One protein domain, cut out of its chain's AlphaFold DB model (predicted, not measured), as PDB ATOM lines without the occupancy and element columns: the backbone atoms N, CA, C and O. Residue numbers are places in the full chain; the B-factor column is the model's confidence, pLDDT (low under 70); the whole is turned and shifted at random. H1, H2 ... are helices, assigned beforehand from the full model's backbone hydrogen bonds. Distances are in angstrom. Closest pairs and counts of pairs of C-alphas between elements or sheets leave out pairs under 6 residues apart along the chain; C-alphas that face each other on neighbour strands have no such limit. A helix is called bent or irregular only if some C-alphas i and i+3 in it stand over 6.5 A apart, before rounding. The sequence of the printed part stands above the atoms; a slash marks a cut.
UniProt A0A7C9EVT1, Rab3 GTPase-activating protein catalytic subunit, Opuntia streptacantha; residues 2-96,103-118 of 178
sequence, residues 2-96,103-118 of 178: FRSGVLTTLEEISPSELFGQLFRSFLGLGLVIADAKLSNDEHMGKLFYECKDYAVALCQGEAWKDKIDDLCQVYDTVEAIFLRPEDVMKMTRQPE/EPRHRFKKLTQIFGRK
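Overview. This is residues 2 to 96 and 103 to 118 of the 178 residues of the protein "Rab3 GTPase-activating protein catalytic subunit" of Opuntia streptacantha (UniProt A0A7C9EVT1). Three helices, H2, H3 and H4, stand side by side in an up-and-down bundle; H6 crosses H4 at a steep angle on one side, and the short helix H5 turns off past the last residue of H4. At the far end of the long axis a free arm sticks out, residues 2 to 9 of H1 and residues 11 to 17, and this arm adds to the length of the whole. You have 111 residues before you, with six named helices in the order H1 to H6 and no named strand, and the class is all helix. The whole is loose, with a radius of gyration of the C-alphas of 16.8 A and spans of 58 by 28 by 25 A; without the stretches that stand free, the body spans 49 by 26 by 25 A.

Along the chain. Find C-alpha 2 at (3.016, 3.242, -47.489); there H1 begins, and it runs through residues 2 to 12, 15.7 A from first to last C-alpha. After a tight link, look for C-alpha 15 at (13.398, -14.450, -50.991), where H2 begins; it is the longest helix, residues 15 to 38, 34.2 A long. Read on to residues 42 to 59 and you have H3, 25.4 A long. Residues 62 to 83 are H4, 30.2 A from first to last C-alpha. Look closely near residue 69: H4 has a kink of 72 degrees there and is irregular, with C-alphas 66 and 69 8.2 A apart, where about 5 A is the distance in a regular helix. H5 follows with residues 85 to 92, 10.8 A long. Past the cut, residues 104 to 118 are H6, 22.5 A long, ending at C-alpha 118 at (47.329, -9.222, -56.578).

Arrangement. Start with the bundle of H2, H3 and H4, which is up and down, each helix running against the one before it in the chain. H2 and H3 are a helical hairpin at a shallow tilt of 15 degrees; their closest C-alphas, those of Leu 38 and Gly 45, are 5.1 A apart. H3 and H4 are a second helical hairpin, at a shallow tilt of 19 degrees, with the C-alphas of Leu 58 and Trp 64 closest at 5.4 A. H2 touches H4 with residues 27 to 38 alone, the same way at a shallow tilt of 30 degrees; the C-alphas of Ala 34 and Phe 82 are closest, at 6.6 A. H4 is the hub, touching three helices. H4 also touches H6, with residues 73 to 77 of H4 and residues 107 to 111 of H6 alone, at a steep tilt of 61 degrees and opposite ways; the C-alphas of Gln 73 and Arg 107 are closest, at 6.3 A. H6 is close to H3 but not clearly touching, with the C-alphas of Glu 50 and Phe 115 closest at 7.2 A. H5 is close to H4 but not clearly touching, its closest C-alphas being those of Ile 81 and Val 88 at 6.4 A, and H5 and H6 are near each other. H1 touches no helix and is only just apart from H2, at 8.2 A. In the backbones of H1 and H5 every O i to N i+4 pair is within hydrogen-bond range; the counts are 19 of 20 in H2, 13 of 14 in H3, 15 of 18 in H4 and 10 of 11 in H6.

Size, cuts and confidence. The C-alphas of Ser 4 and Pro 95, the two farthest apart, are 59.6 A from each other. Residues 97 to 102 are not printed, and across this cut C-alphas 96 and 103 are 15.6 A apart. Of the links that are printed whole, each is tight. The mean pLDDT of the printed part is 78.5; look for values under 70 at residues 2 to 6, 89 to 96 and 103 to 118.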
ATOM      1  N   PHE A   2       1.621   3.691 -47.669       57.00
ATOM      2  CA  PHE A   2       3.016   3.242 -47.489       57.00
ATOM      3  C   PHE A   2       3.149   1.762 -47.063       57.00
ATOM      4  O   PHE A   2       3.943   1.022 -47.627       57.00
ATOM      5  N   ARG A   3       2.308   1.295 -46.126       55.81
ATOM      6  CA  ARG A   3       2.357  -0.087 -45.604       55.81
ATOM      7  C   ARG A   3       1.904  -1.155 -46.612       55.81
ATOM      8  O   ARG A   3       2.510  -2.214 -46.659       55.81
ATOM      9  N   SER A   4       0.882  -0.869 -47.426       62.25
ATOM     10  CA  SER A   4       0.465  -1.773 -48.512       62.25
ATOM     11  C   SER A   4       1.476  -1.793 -49.650       62.25
ATOM     12  O   SER A   4       1.749  -2.868 -50.155       62.25
ATOM     13  N   GLY A   5       2.065  -0.643 -50.001       67.00
ATOM     14  CA  GLY A   5       3.060  -0.552 -51.074       67.00
ATOM     15  C   GLY A   5       4.323  -1.363 -50.785       67.00
ATOM     16  O   GLY A   5       4.769  -2.119 -51.635       67.00
ATOM     17  N   VAL A   6       4.859  -1.279 -49.561       69.12
ATOM     18  CA  VAL A   6       6.053  -2.053 -49.172       69.12
ATOM     19  C   VAL A   6       5.774  -3.558 -49.174       69.12
ATOM     20  O   VAL A   6       6.614  -4.322 -49.634       69.12
ATOM     21  N   LEU A   7       4.600  -3.991 -48.703       70.25
ATOM     22  CA  LEU A   7       4.233  -5.409 -48.709       70.25
ATOM     23  C   LEU A   7       4.055  -5.948 -50.130       70.25
ATOM     24  O   LEU A   7       4.555  -7.028 -50.411       70.25
ATOM     25  N   THR A   8       3.444  -5.181 -51.036       73.19
ATOM     26  CA  THR A   8       3.319  -5.587 -52.444       73.19
ATOM     27  C   THR A   8       4.676  -5.676 -53.143       73.19
ATOM     28  O   THR A   8       4.913  -6.605 -53.902       73.19
ATOM     29  N   THR A   9       5.614  -4.772 -52.847       71.38
ATOM     30  CA  THR A   9       6.971  -4.841 -53.416       71.38
ATOM     31  C   THR A   9       7.799  -5.981 -52.809       71.38
ATOM     32  O   THR A   9       8.634  -6.567 -53.490       71.38
ATOM     33  N   LEU A  10       7.564  -6.325 -51.537       72.81
ATOM     34  CA  LEU A  10       8.162  -7.502 -50.893       72.81
ATOM     35  C   LEU A  10       7.543  -8.825 -51.369       72.81
ATOM     36  O   LEU A  10       8.192  -9.859 -51.273       72.81
ATOM     37  N   GLU A  11       6.309  -8.806 -51.868       76.94
ATOM     38  CA  GLU A  11       5.661  -9.975 -52.472       76.94
ATOM     39  C   GLU A  11       6.207 -10.257 -53.883       76.94
ATOM     40  O   GLU A  11       6.290 -11.412 -54.295       76.94
ATOM     41  N   GLU A  12       6.653  -9.219 -54.598       85.25
ATOM     42  CA  GLU A  12       7.274  -9.341 -55.924       85.25
ATOM     43  C   GLU A  12       8.757  -9.752 -55.885       85.25
ATOM     44  O   GLU A  12       9.262 -10.313 -56.861       85.25
ATOM     45  N   ILE A  13       9.476  -9.496 -54.786       85.81
ATOM     46  CA  ILE A  13      10.894  -9.866 -54.671       85.81
ATOM     47  C   ILE A  13      11.046 -11.333 -54.264       85.81
ATOM     48  O   ILE A  13      10.440 -11.815 -53.306       85.81
ATOM     49  N   SER A  14      11.921 -12.062 -54.958       89.19
ATOM     50  CA  SER A  14      12.242 -13.422 -54.534       89.19
ATOM     51  C   SER A  14      12.964 -13.408 -53.173       89.19
ATOM     52  O   SER A  14      13.800 -12.528 -52.928       89.19
ATOM     53  N   PRO A  15      12.721 -14.394 -52.285       87.75
ATOM     54  CA  PRO A  15      13.398 -14.450 -50.991       87.75
ATOM     55  C   PRO A  15      14.926 -14.418 -51.113       87.75
ATOM     56  O   PRO A  15      15.594 -13.732 -50.344       87.75
ATOM     57  N   SER A  16      15.495 -15.109 -52.106       86.06
ATOM     58  CA  SER A  16      16.945 -15.152 -52.334       86.06
ATOM     59  C   SER A  16      17.529 -13.785 -52.698       86.06
ATOM     60  O   SER A  16      18.641 -13.453 -52.280       86.06
ATOM     61  N   GLU A  17      16.783 -12.971 -53.442       87.19
ATOM     62  CA  GLU A  17      17.202 -11.625 -53.805       87.19
ATOM     63  C   GLU A  17      17.120 -10.664 -52.620       87.19
ATOM     64  O   GLU A  17      18.078  -9.926 -52.370       87.19
ATOM     65  N   LEU A  18      16.051 -10.758 -51.822       89.12
ATOM     66  CA  LEU A  18      15.921 -10.014 -50.571       89.12
ATOM     67  C   LEU A  18      17.065 -10.343 -49.602       89.12
ATOM     68  O   LEU A  18      17.744  -9.438 -49.112       89.12
ATOM     69  N   PHE A  19      17.343 -11.630 -49.370       88.44
ATOM     70  CA  PHE A  19      18.466 -12.057 -48.532       88.44
ATOM     71  C   PHE A  19      19.807 -11.561 -49.072       88.44
ATOM     72  O   PHE A  19      20.645 -11.100 -48.301       88.44
ATOM     73  N   GLY A  20      20.007 -11.594 -50.392       88.69
ATOM     74  CA  GLY A  20      21.221 -11.073 -51.010       88.69
ATOM     75  C   GLY A  20      21.411  -9.573 -50.794       88.69
ATOM     76  O   GLY A  20      22.523  -9.123 -50.512       88.69
ATOM     77  N   GLN A  21      20.338  -8.789 -50.902       89.19
ATOM     78  CA  GLN A  21      20.369  -7.351 -50.636       89.19
ATOM     79  C   GLN A  21      20.638  -7.050 -49.159       89.19
ATOM     80  O   GLN A  21      21.473  -6.193 -48.853       89.19
ATOM     81  N   LEU A  22      19.989  -7.780 -48.247       90.88
ATOM     82  CA  LEU A  22      20.215  -7.653 -46.807       90.88
ATOM     83  C   LEU A  22      21.662  -7.987 -46.449       90.88
ATOM     84  O   LEU A  22      22.326  -7.193 -45.788       90.88
ATOM     85  N   PHE A  23      22.179  -9.108 -46.952       88.62
ATOM     86  CA  PHE A  23      23.557  -9.525 -46.728       88.62
ATOM     87  C   PHE A  23      24.556  -8.443 -47.161       88.62
ATOM     88  O   PHE A  23      25.402  -8.034 -46.368       88.62
ATOM     89  N   ARG A  24      24.424  -7.916 -48.389       88.56
ATOM     90  CA  ARG A  24      25.299  -6.836 -48.884       88.56
ATOM     91  C   ARG A  24      25.186  -5.566 -48.042       88.56
ATOM     92  O   ARG A  24      26.196  -4.908 -47.808       88.56
ATOM     93  N   SER A  25      23.983  -5.242 -47.572       91.88
ATOM     94  CA  SER A  25      23.747  -4.067 -46.727       91.88
ATOM     95  C   SER A  25      24.420  -4.203 -45.361       91.88
ATOM     96  O   SER A  25      25.117  -3.284 -44.935       91.88
ATOM     97  N   PHE A  26      24.285  -5.356 -44.697       90.12
ATOM     98  CA  PHE A  26      24.952  -5.621 -43.418       90.12
ATOM     99  C   PHE A  26      26.473  -5.678 -43.559       90.12
ATOM    100  O   PHE A  26      27.181  -5.086 -42.745       90.12
ATOM    101  N   LEU A  27      26.977  -6.327 -44.613       89.38
ATOM    102  CA  LEU A  27      28.406  -6.368 -44.906       89.38
ATOM    103  C   LEU A  27      28.964  -4.954 -45.121       89.38
ATOM    104  O   LEU A  27      29.966  -4.584 -44.513       89.38
ATOM    105  N   GLY A  28      28.291  -4.144 -45.942       90.69
ATOM    106  CA  GLY A  28      28.671  -2.753 -46.185       90.69
ATOM    107  C   GLY A  28      28.652  -1.910 -44.909       90.69
ATOM    108  O   GLY A  28      29.606  -1.181 -44.646       90.69
ATOM    109  N   LEU A  29      27.615  -2.053 -44.080       91.62
ATOM    110  CA  LEU A  29      27.519  -1.362 -42.794       91.62
ATOM    111  C   LEU A  29      28.676  -1.736 -41.856       91.62
ATOM    112  O   LEU A  29      29.301  -0.847 -41.278       91.62
ATOM    113  N   GLY A  30      28.996  -3.029 -41.739       89.69
ATOM    114  CA  GLY A  30      30.122  -3.504 -40.932       89.69
ATOM    115  C   GLY A  30      31.458  -2.918 -41.395       89.69
ATOM    116  O   GLY A  30      32.243  -2.448 -40.571       89.69
ATOM    117  N   LEU A  31      31.685  -2.855 -42.712       90.94
ATOM    118  CA  LEU A  31      32.881  -2.233 -43.287       90.94
ATOM    119  C   LEU A  31      32.957  -0.731 -42.977       90.94
ATOM    120  O   LEU A  31      34.028  -0.252 -42.623       90.94
ATOM    121  N   VAL A  32      31.847   0.008 -43.055       92.44
ATOM    122  CA  VAL A  32      31.819   1.446 -42.720       92.44
ATOM    123  C   VAL A  32      32.150   1.688 -41.244       92.44
ATOM    124  O   VAL A  32      32.935   2.582 -40.926       92.44
ATOM    125  N   ILE A  33      31.587   0.880 -40.338       90.50
ATOM    126  CA  ILE A  33      31.871   0.973 -38.897       90.50
ATOM    127  C   ILE A  33      33.352   0.680 -38.620       90.50
ATOM    128  O   ILE A  33      33.984   1.391 -37.834       90.50
ATOM    129  N   ALA A  34      33.911  -0.340 -39.274       89.31
ATOM    130  CA  ALA A  34      35.319  -0.687 -39.148       89.31
ATOM    131  C   ALA A  34      36.244   0.414 -39.700       89.31
ATOM    132  O   ALA A  34      37.210   0.773 -39.028       89.31
ATOM    133  N   ASP A  35      35.924   1.015 -40.852       89.44
ATOM    134  CA  ASP A  35      36.703   2.107 -41.468       89.44
ATOM    135  C   ASP A  35      36.832   3.309 -40.517       89.44
ATOM    136  O   ASP A  35      37.922   3.827 -40.270       89.44
ATOM    137  N   ALA A  36      35.725   3.690 -39.873       88.06
ATOM    138  CA  ALA A  36      35.701   4.790 -38.910       88.06
ATOM    139  C   ALA A  36      36.616   4.567 -37.689       88.06
ATOM    140  O   ALA A  36      36.998   5.529 -37.022       88.06
ATOM    141  N   LYS A  37      36.963   3.314 -37.374       85.06
ATOM    142  CA  LYS A  37      37.849   2.961 -36.256       85.06
ATOM    143  C   LYS A  37      39.286   2.699 -36.691       85.06
ATOM    144  O   LYS A  37      40.200   3.074 -35.965       85.06
ATOM    145  N   LEU A  38      39.480   2.072 -37.848       85.44
ATOM    146  CA  LEU A  38      40.781   1.582 -38.311       85.44
ATOM    147  C   LEU A  38      41.525   2.574 -39.210       85.44
ATOM    148  O   LEU A  38      42.729   2.430 -39.388       85.44
ATOM    149  N   SER A  39      40.849   3.598 -39.737       81.19
ATOM    150  CA  SER A  39      41.454   4.620 -40.612       81.19
ATOM    151  C   SER A  39      42.625   5.389 -39.986       81.19
ATOM    152  O   SER A  39      43.462   5.912 -40.716       81.19
ATOM    153  N   ASN A  40      42.718   5.433 -38.653       80.25
ATOM    154  CA  ASN A  40      43.800   6.116 -37.937       80.25
ATOM    155  C   ASN A  40      45.028   5.226 -37.660       80.25
ATOM    156  O   ASN A  40      46.041   5.735 -37.186       80.25
ATOM    157  N   ASP A  41      44.952   3.917 -37.925       81.50
ATOM    158  CA  ASP A  41      46.063   2.975 -37.755       81.50
ATOM    159  C   ASP A  41      46.621   2.598 -39.133       81.50
ATOM    160  O   ASP A  41      45.950   1.950 -39.931       81.50
ATOM    161  N   GLU A  42      47.855   2.998 -39.437       79.12
ATOM    162  CA  GLU A  42      48.459   2.792 -40.761       79.12
ATOM    163  C   GLU A  42      48.651   1.301 -41.109       79.12
ATOM    164  O   GLU A  42      48.472   0.889 -42.260       79.12
ATOM    165  N   HIS A  43      48.969   0.460 -40.120       76.62
ATOM    166  CA  HIS A  43      49.199  -0.966 -40.337       76.62
ATOM    167  C   HIS A  43      47.886  -1.746 -40.444       76.62
ATOM    168  O   HIS A  43      47.723  -2.562 -41.358       76.62
ATOM    169  N   MET A  44      46.948  -1.502 -39.527       81.50
ATOM    170  CA  MET A  44      45.646  -2.175 -39.522       81.50
ATOM    171  C   MET A  44      44.729  -1.636 -40.617       81.50
ATOM    172  O   MET A  44      44.040  -2.414 -41.277       81.50
ATOM    173  N   GLY A  45      44.790  -0.333 -40.884       84.69
ATOM    174  CA  GLY A  45      44.081   0.333 -41.968       84.69
ATOM    175  C   GLY A  45      44.453  -0.246 -43.329       84.69
ATOM    176  O   GLY A  45      43.565  -0.531 -44.128       84.69
ATOM    177  N   LYS A  46      45.736  -0.537 -43.585       85.88
ATOM    178  CA  LYS A  46      46.153  -1.178 -44.843       85.88
ATOM    179  C   LYS A  46      45.512  -2.558 -45.042       85.88
ATOM    180  O   LYS A  46      44.925  -2.804 -46.094       85.88
ATOM    181  N   LEU A  47      45.598  -3.440 -44.042       83.50
ATOM    182  CA  LEU A  47      44.985  -4.777 -44.107       83.50
ATOM    183  C   LEU A  47      43.459  -4.693 -44.236       83.50
ATOM    184  O   LEU A  47      42.851  -5.449 -44.997       83.50
ATOM    185  N   PHE A  48      42.844  -3.747 -43.529       89.94
ATOM    186  CA  PHE A  48      41.422  -3.463 -43.635       89.94
ATOM    187  C   PHE A  48      41.029  -2.998 -45.045       89.94
ATOM    188  O   PHE A  48      40.064  -3.522 -45.599       89.94
ATOM    189  N   TYR A  49      41.769  -2.072 -45.662       90.75
ATOM    190  CA  TYR A  49      41.461  -1.596 -47.012       90.75
ATOM    191  C   TYR A  49      41.618  -2.694 -48.067       90.75
ATOM    192  O   TYR A  49      40.788  -2.779 -48.968       90.75
ATOM    193  N   GLU A  50      42.592  -3.595 -47.922       89.12
ATOM    194  CA  GLU A  50      42.705  -4.778 -48.788       89.12
ATOM    195  C   GLU A  50      41.478  -5.702 -48.656       89.12
ATOM    196  O   GLU A  50      40.911  -6.138 -49.665       89.12
ATOM    197  N   CYS A  51      41.014  -5.941 -47.423       89.25
ATOM    198  CA  CYS A  51      39.786  -6.689 -47.137       89.25
ATOM    199  C   CYS A  51      38.542  -6.018 -47.731       89.25
ATOM    200  O   CYS A  51      37.739  -6.673 -48.402       89.25
ATOM    201  N   LYS A  52      38.411  -4.705 -47.526       91.38
ATOM    202  CA  LYS A  52      37.314  -3.885 -48.042       91.38
ATOM    203  C   LYS A  52      37.266  -3.932 -49.566       91.38
ATOM    204  O   LYS A  52      36.213  -4.214 -50.132       91.38
ATOM    205  N   ASP A  53      38.397  -3.710 -50.231       90.94
ATOM    206  CA  ASP A  53      38.488  -3.708 -51.691       90.94
ATOM    207  C   ASP A  53      38.121  -5.068 -52.287       90.94
ATOM    208  O   ASP A  53      37.452  -5.133 -53.320       90.94
ATOM    209  N   TYR A  54      38.531  -6.165 -51.643       89.62
ATOM    210  CA  TYR A  54      38.150  -7.505 -52.080       89.62
ATOM    211  C   TYR A  54      36.657  -7.770 -51.907       89.62
ATOM    212  O   TYR A  54      36.023  -8.244 -52.850       89.62
ATOM    213  N   ALA A  55      36.081  -7.434 -50.748       90.00
ATOM    214  CA  ALA A  55      34.647  -7.581 -50.511       90.00
ATOM    215  C   ALA A  55      33.825  -6.776 -51.529       90.00
ATOM    216  O   ALA A  55      32.903  -7.312 -52.142       90.00
ATOM    217  N   VAL A  56      34.211  -5.520 -51.781       89.81
ATOM    218  CA  VAL A  56      33.568  -4.662 -52.788       89.81
ATOM    219  C   VAL A  56      33.686  -5.276 -54.181       89.81
ATOM    220  O   VAL A  56      32.675  -5.406 -54.868       89.81
ATOM    221  N   ALA A  57      34.884  -5.697 -54.597       88.25
ATOM    222  CA  ALA A  57      35.093  -6.304 -55.912       88.25
ATOM    223  C   ALA A  57      34.286  -7.600 -56.094       88.25
ATOM    224  O   ALA A  57      33.780  -7.867 -57.183       88.25
ATOM    225  N   LEU A  58      34.141  -8.398 -55.036       86.88
ATOM    226  CA  LEU A  58      33.391  -9.646 -55.078       86.88
ATOM    227  C   LEU A  58      31.874  -9.407 -55.132       86.88
ATOM    228  O   LEU A  58      31.174 -10.112 -55.854       86.88
ATOM    229  N   CYS A  59      31.375  -8.387 -54.430       85.31
ATOM    230  CA  CYS A  59      29.958  -8.021 -54.409       85.31
ATOM    231  C   CYS A  59      29.481  -7.208 -55.630       85.31
ATOM    232  O   CYS A  59      28.279  -6.973 -55.745       85.31
ATOM    233  N   GLN A  60      30.373  -6.788 -56.538       82.56
ATOM    234  CA  GLN A  60      30.015  -6.072 -57.778       82.56
ATOM    235  C   GLN A  60      29.313  -6.949 -58.831       82.56
ATOM    236  O   GLN A  60      28.679  -6.415 -59.736       82.56
ATOM    237  N   GLY A  61      29.410  -8.275 -58.730       77.75
ATOM    238  CA  GLY A  61      28.716  -9.220 -59.610       77.75
ATOM    239  C   GLY A  61      27.968 -10.282 -58.812       77.75
ATOM    240  O   GLY A  61      28.017 -10.286 -57.591       77.75
ATOM    241  N   GLU A  62      27.307 -11.224 -59.483       79.19
ATOM    242  CA  GLU A  62      26.558 -12.307 -58.816       79.19
ATOM    243  C   GLU A  62      27.448 -13.400 -58.198       79.19
ATOM    244  O   GLU A  62      26.992 -14.164 -57.350       79.19
ATOM    245  N   ALA A  63      28.733 -13.427 -58.565       80.25
ATOM    246  CA  ALA A  63      29.708 -14.439 -58.150       80.25
ATOM    247  C   ALA A  63      29.996 -14.468 -56.635       80.25
ATOM    248  O   ALA A  63      30.656 -15.387 -56.152       80.25
ATOM    249  N   TRP A  64      29.520 -13.479 -55.872       84.94
ATOM    250  CA  TRP A  64      29.632 -13.480 -54.412       84.94
ATOM    251  C   TRP A  64      28.894 -14.661 -53.770       84.94
ATOM    252  O   TRP A  64      29.349 -15.162 -52.744       84.94
ATOM    253  N   LYS A  65      27.799 -15.130 -54.390       86.00
ATOM    254  CA  LYS A  65      27.014 -16.277 -53.908       86.00
ATOM    255  C   LYS A  65      27.874 -17.543 -53.837       86.00
ATOM    256  O   LYS A  65      27.816 -18.267 -52.850       86.00
ATOM    257  N   ASP A  66      28.740 -17.743 -54.829       88.94
ATOM    258  CA  ASP A  66      29.635 -18.906 -54.920       88.94
ATOM    259  C   ASP A  66      30.884 -18.783 -54.032       88.94
ATOM    260  O   ASP A  66      31.629 -19.745 -53.855       88.94
ATOM    261  N   LYS A  67      31.145 -17.590 -53.487       87.31
ATOM    262  CA  LYS A  67      32.317 -17.282 -52.652       87.31
ATOM    263  C   LYS A  67      31.926 -16.747 -51.280       87.31
ATOM    264  O   LYS A  67      32.657 -15.954 -50.683       87.31
ATOM    265  N   ILE A  68      30.776 -17.187 -50.777       87.06
ATOM    266  CA  ILE A  68      30.274 -16.777 -49.467       87.06
ATOM    267  C   ILE A  68      31.281 -17.095 -48.353       87.06
ATOM    268  O   ILE A  68      31.509 -16.262 -47.485       87.06
ATOM    269  N   ASP A  69      31.981 -18.230 -48.443       86.88
ATOM    270  CA  ASP A  69      33.014 -18.620 -47.477       86.88
ATOM    271  C   ASP A  69      34.187 -17.634 -47.443       86.88
ATOM    272  O   ASP A  69      34.724 -17.332 -46.376       86.88
ATOM    273  N   ASP A  70      34.581 -17.099 -48.603       87.25
ATOM    274  CA  ASP A  70      35.633 -16.085 -48.679       87.25
ATOM    275  C   ASP A  70      35.158 -14.763 -48.056       87.25
ATOM    276  O   ASP A  70      35.946 -14.075 -47.411       87.25
ATOM    277  N   LEU A  71      33.877 -14.413 -48.205       88.31
ATOM    278  CA  LEU A  71      33.289 -13.227 -47.575       88.31
ATOM    279  C   LEU A  71      33.168 -13.367 -46.056       88.31
ATOM    280  O   LEU A  71      33.529 -12.433 -45.341       88.31
ATOM    281  N   CYS A  72      32.724 -14.521 -45.556       87.75
ATOM    282  CA  CYS A  72      32.706 -14.816 -44.123       87.75
ATOM    283  C   CYS A  72      34.111 -14.688 -43.526       87.75
ATOM    284  O   CYS A  72      34.311 -14.073 -42.485       87.75
ATOM    285  N   GLN A  73      35.116 -15.180 -44.243       87.31
ATOM    286  CA  GLN A  73      36.504 -15.087 -43.823       87.31
ATOM    287  C   GLN A  73      37.045 -13.647 -43.813       87.31
ATOM    288  O   GLN A  73      37.837 -13.287 -42.936       87.31
ATOM    289  N   VAL A  74      36.634 -12.815 -44.776       88.31
ATOM    290  CA  VAL A  74      36.923 -11.373 -44.765       88.31
ATOM    291  C   VAL A  74      36.283 -10.719 -43.546       88.31
ATOM    292  O   VAL A  74      36.954  -9.947 -42.865       88.31
ATOM    293  N   TYR A  75      35.031 -11.060 -43.235       88.88
ATOM    294  CA  TYR A  75      34.340 -10.546 -42.056       88.88
ATOM    295  C   TYR A  75      35.069 -10.919 -40.760       88.88
ATOM    296  O   TYR A  75      35.420 -10.025 -39.998       88.88
ATOM    297  N   ASP A  76      35.404 -12.198 -40.565       85.62
ATOM    298  CA  ASP A  76      36.163 -12.666 -39.394       85.62
ATOM    299  C   ASP A  76      37.495 -11.920 -39.228       85.62
ATOM    300  O   ASP A  76      37.970 -11.667 -38.121       85.62
ATOM    301  N   THR A  77      38.134 -11.587 -40.350       85.75
ATOM    302  CA  THR A  77      39.416 -10.880 -40.373       85.75
ATOM    303  C   THR A  77      39.244  -9.425 -39.986       85.75
ATOM    304  O   THR A  77      39.994  -8.935 -39.146       85.75
ATOM    305  N   VAL A  78      38.254  -8.743 -40.561       88.50
ATOM    306  CA  VAL A  78      37.909  -7.369 -40.186       88.50
ATOM    307  C   VAL A  78      37.523  -7.315 -38.710       88.50
ATOM    308  O   VAL A  78      38.019  -6.453 -37.991       88.50
ATOM    309  N   GLU A  79      36.728  -8.271 -38.228       87.69
ATOM    310  CA  GLU A  79      36.372  -8.403 -36.817       87.69
ATOM    311  C   GLU A  79      37.608  -8.621 -35.935       87.69
ATOM    312  O   GLU A  79      37.748  -7.977 -34.899       87.69
ATOM    313  N   ALA A  80      38.544  -9.484 -36.333       85.56
ATOM    314  CA  ALA A  80      39.766  -9.716 -35.574       85.56
ATOM    315  C   ALA A  80      40.689  -8.487 -35.542       85.56
ATOM    316  O   ALA A  80      41.232  -8.179 -34.485       85.56
ATOM    317  N   ILE A  81      40.824  -7.763 -36.660       85.88
ATOM    318  CA  ILE A  81      41.541  -6.480 -36.713       85.88
ATOM    319  C   ILE A  81      40.861  -5.459 -35.788       85.88
ATOM    320  O   ILE A  81      41.534  -4.700 -35.099       85.88
ATOM    321  N   PHE A  82      39.529  -5.466 -35.744       82.62
ATOM    322  CA  PHE A  82      38.731  -4.521 -34.971       82.62
ATOM    323  C   PHE A  82      38.721  -4.810 -33.460       82.62
ATOM    324  O   PHE A  82      38.835  -3.887 -32.658       82.62
ATOM    325  N   LEU A  83      38.571  -6.075 -33.056       83.56
ATOM    326  CA  LEU A  83      38.416  -6.482 -31.652       83.56
ATOM    327  C   LEU A  83      39.736  -6.875 -30.985       83.56
ATOM    328  O   LEU A  83      39.849  -6.791 -29.764       83.56
ATOM    329  N   ARG A  84      40.704  -7.376 -31.758       81.50
ATOM    330  CA  ARG A  84      41.977  -7.916 -31.253       81.50
ATOM    331  C   ARG A  84      43.158  -7.513 -32.146       81.50
ATOM    332  O   ARG A  84      43.883  -8.391 -32.628       81.50
ATOM    333  N   PRO A  85      43.398  -6.204 -32.344       75.94
ATOM    334  CA  PRO A  85      44.508  -5.727 -33.172       75.94
ATOM    335  C   PRO A  85      45.868  -6.295 -32.720       75.94
ATOM    336  O   PRO A  85      46.733  -6.604 -33.543       75.94
ATOM    337  N   GLU A  86      46.018  -6.579 -31.427       76.25
ATOM    338  CA  GLU A  86      47.290  -6.988 -30.820       76.25
ATOM    339  C   GLU A  86      47.686  -8.411 -31.218       76.25
ATOM    340  O   GLU A  86      48.872  -8.726 -31.362       76.25
ATOM    341  N   ASP A  87      46.691  -9.272 -31.424       71.69
ATOM    342  CA  ASP A  87      46.889 -10.645 -31.878       71.69
ATOM    343  C   ASP A  87      47.227 -10.679 -33.372       71.69
ATOM    344  O   ASP A  87      48.044 -11.496 -33.810       71.69
ATOM    345  N   VAL A  88      46.665  -9.746 -34.148       72.00
ATOM    346  CA  VAL A  88      46.981  -9.570 -35.570       72.00
ATOM    347  C   VAL A  88      48.410  -9.051 -35.736       72.00
ATOM    348  O   VAL A  88      49.186  -9.637 -36.495       72.00
ATOM    349  N   MET A  89      48.815  -8.034 -34.963       67.31
ATOM    350  CA  MET A  89      50.168  -7.465 -35.028       67.31
ATOM    351  C   MET A  89      51.262  -8.493 -34.715       67.31
ATOM    352  O   MET A  89      52.275  -8.545 -35.424       67.31
ATOM    353  N   LYS A  90      51.062  -9.335 -33.691       64.81
ATOM    354  CA  LYS A  90      52.003 -10.412 -33.328       64.81
ATOM    355  C   LYS A  90      52.169 -11.432 -34.455       64.81
ATOM    356  O   LYS A  90      53.276 -11.921 -34.667       64.81
ATOM    357  N   MET A  91      51.105 -11.708 -35.207       59.72
ATOM    358  CA  MET A  91      51.115 -12.682 -36.300       59.72
ATOM    359  C   MET A  91      51.796 -12.143 -37.569       59.72
ATOM    360  O   MET A  91      52.519 -12.882 -38.230       59.72
ATOM    361  N   THR A  92      51.646 -10.853 -37.895       58.97
ATOM    362  CA  THR A  92      52.357 -10.220 -39.031       58.97
ATOM    363  C   THR A  92      53.871 -10.098 -38.838       58.97
ATOM    364  O   THR A  92      54.589  -9.888 -39.812       58.97
ATOM    365  N   ARG A  93      54.372 -10.219 -37.601       55.84
ATOM    366  CA  ARG A  93      55.807 -10.113 -37.279       55.84
ATOM    367  C   ARG A  93      56.520 -11.461 -37.151       55.84
ATOM    368  O   ARG A  93      57.744 -11.462 -37.056       55.84
ATOM    369  N   GLN A  94      55.802 -12.585 -37.147       42.06
ATOM    370  CA  GLN A  94      56.409 -13.899 -36.934       42.06
ATOM    371  C   GLN A  94      56.397 -14.738 -38.227       42.06
ATOM    372  O   GLN A  94      55.319 -15.122 -38.689       42.06
ATOM    373  N   PRO A  95      57.563 -15.066 -38.818       48.34
ATOM    374  CA  PRO A  95      57.649 -16.202 -39.717       48.34
ATOM    375  C   PRO A  95      57.561 -17.465 -38.852       48.34
ATOM    376  O   PRO A  95      58.352 -17.641 -37.934       48.34
ATOM    377  N   GLU A  96      56.510 -18.241 -39.104       54.53
ATOM    378  CA  GLU A  96      56.252 -19.621 -38.672       54.53
ATOM    379  C   GLU A  96      57.111 -20.155 -37.518       54.53
ATOM    380  O   GLU A  96      58.210 -20.620 -37.764       54.53
ATOM    381  N   GLU A 103      41.960 -22.253 -34.766       50.25
ATOM    382  CA  GLU A 103      41.046 -21.907 -35.876       50.25
ATOM    383  C   GLU A 103      41.178 -20.492 -36.498       50.25
ATOM    384  O   GLU A 103      40.732 -20.341 -37.634       50.25
ATOM    385  N   PRO A 104      41.858 -19.469 -35.936       52.88
ATOM    386  CA  PRO A 104      42.027 -18.203 -36.668       52.88
ATOM    387  C   PRO A 104      43.197 -18.238 -37.670       52.88
ATOM    388  O   PRO A 104      43.134 -17.631 -38.737       52.88
ATOM    389  N   ARG A 105      44.267 -19.000 -37.390       53.97
ATOM    390  CA  ARG A 105      45.520 -18.968 -38.181       53.97
ATOM    391  C   ARG A 105      45.371 -19.426 -39.635       53.97
ATOM    392  O   ARG A 105      46.028 -18.876 -40.514       53.97
ATOM    393  N   HIS A 106      44.524 -20.418 -39.904       56.19
ATOM    394  CA  HIS A 106      44.281 -20.882 -41.274       56.19
ATOM    395  C   HIS A 106      43.563 -19.810 -42.113       56.19
ATOM    396  O   HIS A 106      43.868 -19.634 -43.294       56.19
ATOM    397  N   ARG A 107      42.655 -19.049 -41.486       60.03
ATOM    398  CA  ARG A 107      41.866 -17.992 -42.131       60.03
ATOM    399  C   ARG A 107      42.766 -16.833 -42.577       60.03
ATOM    400  O   ARG A 107      42.725 -16.436 -43.735       60.03
ATOM    401  N   PHE A 108      43.688 -16.368 -41.738       62.72
ATOM    402  CA  PHE A 108      44.631 -15.328 -42.174       62.72
ATOM    403  C   PHE A 108      45.575 -15.808 -43.285       62.72
ATOM    404  O   PHE A 108      45.767 -15.085 -44.256       62.72
ATOM    405  N   LYS A 109      46.098 -17.045 -43.217       63.72
ATOM    406  CA  LYS A 109      46.965 -17.601 -44.280       63.72
ATOM    407  C   LYS A 109      46.266 -17.636 -45.644       63.72
ATOM    408  O   LYS A 109      46.862 -17.242 -46.646       63.72
ATOM    409  N   LYS A 110      44.997 -18.061 -45.688       66.88
ATOM    410  CA  LYS A 110      44.211 -18.080 -46.930       66.88
ATOM    411  C   LYS A 110      43.941 -16.660 -47.451       66.88
ATOM    412  O   LYS A 110      43.995 -16.462 -48.659       66.88
ATOM    413  N   LEU A 111      43.768 -15.655 -46.590       66.00
ATOM    414  CA  LEU A 111      43.670 -14.257 -47.036       66.00
ATOM    415  C   LEU A 111      44.997 -13.687 -47.529       66.00
ATOM    416  O   LEU A 111      45.016 -13.074 -48.590       66.00
ATOM    417  N   THR A 112      46.118 -13.961 -46.860       64.25
ATOM    418  CA  THR A 112      47.449 -13.608 -47.380       64.25
ATOM    419  C   THR A 112      47.690 -14.233 -48.754       64.25
ATOM    420  O   THR A 112      48.291 -13.604 -49.618       64.25
ATOM    421  N   GLN A 113      47.181 -15.442 -49.006       65.19
ATOM    422  CA  GLN A 113      47.223 -16.061 -50.331       65.19
ATOM    423  C   GLN A 113      46.310 -15.349 -51.348       65.19
ATOM    424  O   GLN A 113      46.703 -15.189 -52.505       65.19
ATOM    425  N   ILE A 114      45.117 -14.906 -50.936       65.88
ATOM    426  CA  ILE A 114      44.176 -14.149 -51.778       65.88
ATOM    427  C   ILE A 114      44.755 -12.768 -52.137       65.88
ATOM    428  O   ILE A 114      44.789 -12.409 -53.316       65.88
ATOM    429  N   PHE A 115      45.282 -12.027 -51.160       65.75
ATOM    430  CA  PHE A 115      45.860 -10.690 -51.347       65.75
ATOM    431  C   PHE A 115      47.261 -10.722 -51.970       65.75
ATOM    432  O   PHE A 115      47.570  -9.924 -52.854       65.75
ATOM    433  N   GLY A 116      48.090 -11.707 -51.614       56.44
ATOM    434  CA  GLY A 116      49.438 -11.891 -52.161       56.44
ATOM    435  C   GLY A 116      49.461 -12.200 -53.661       56.44
ATOM    436  O   GLY A 116      50.474 -11.980 -54.329       56.44
ATOM    437  N   ARG A 117      48.335 -12.648 -54.234       55.31
ATOM    438  CA  ARG A 117      48.196 -12.907 -55.675       55.31
ATOM    439  C   ARG A 117      47.997 -11.630 -56.509       55.31
ATOM    440  O   ARG A 117      48.158 -11.687 -57.727       55.31
ATOM    441  N   LYS A 118      47.690 -10.480 -55.888       48.06
ATOM    442  CA  LYS A 118      47.329  -9.222 -56.578       48.06
ATOM    443  C   LYS A 118      48.526  -8.369 -57.045       48.06
ATOM    444  O   LYS A 118      48.322  -7.419 -57.793       48.06
TER     445      LYS A 118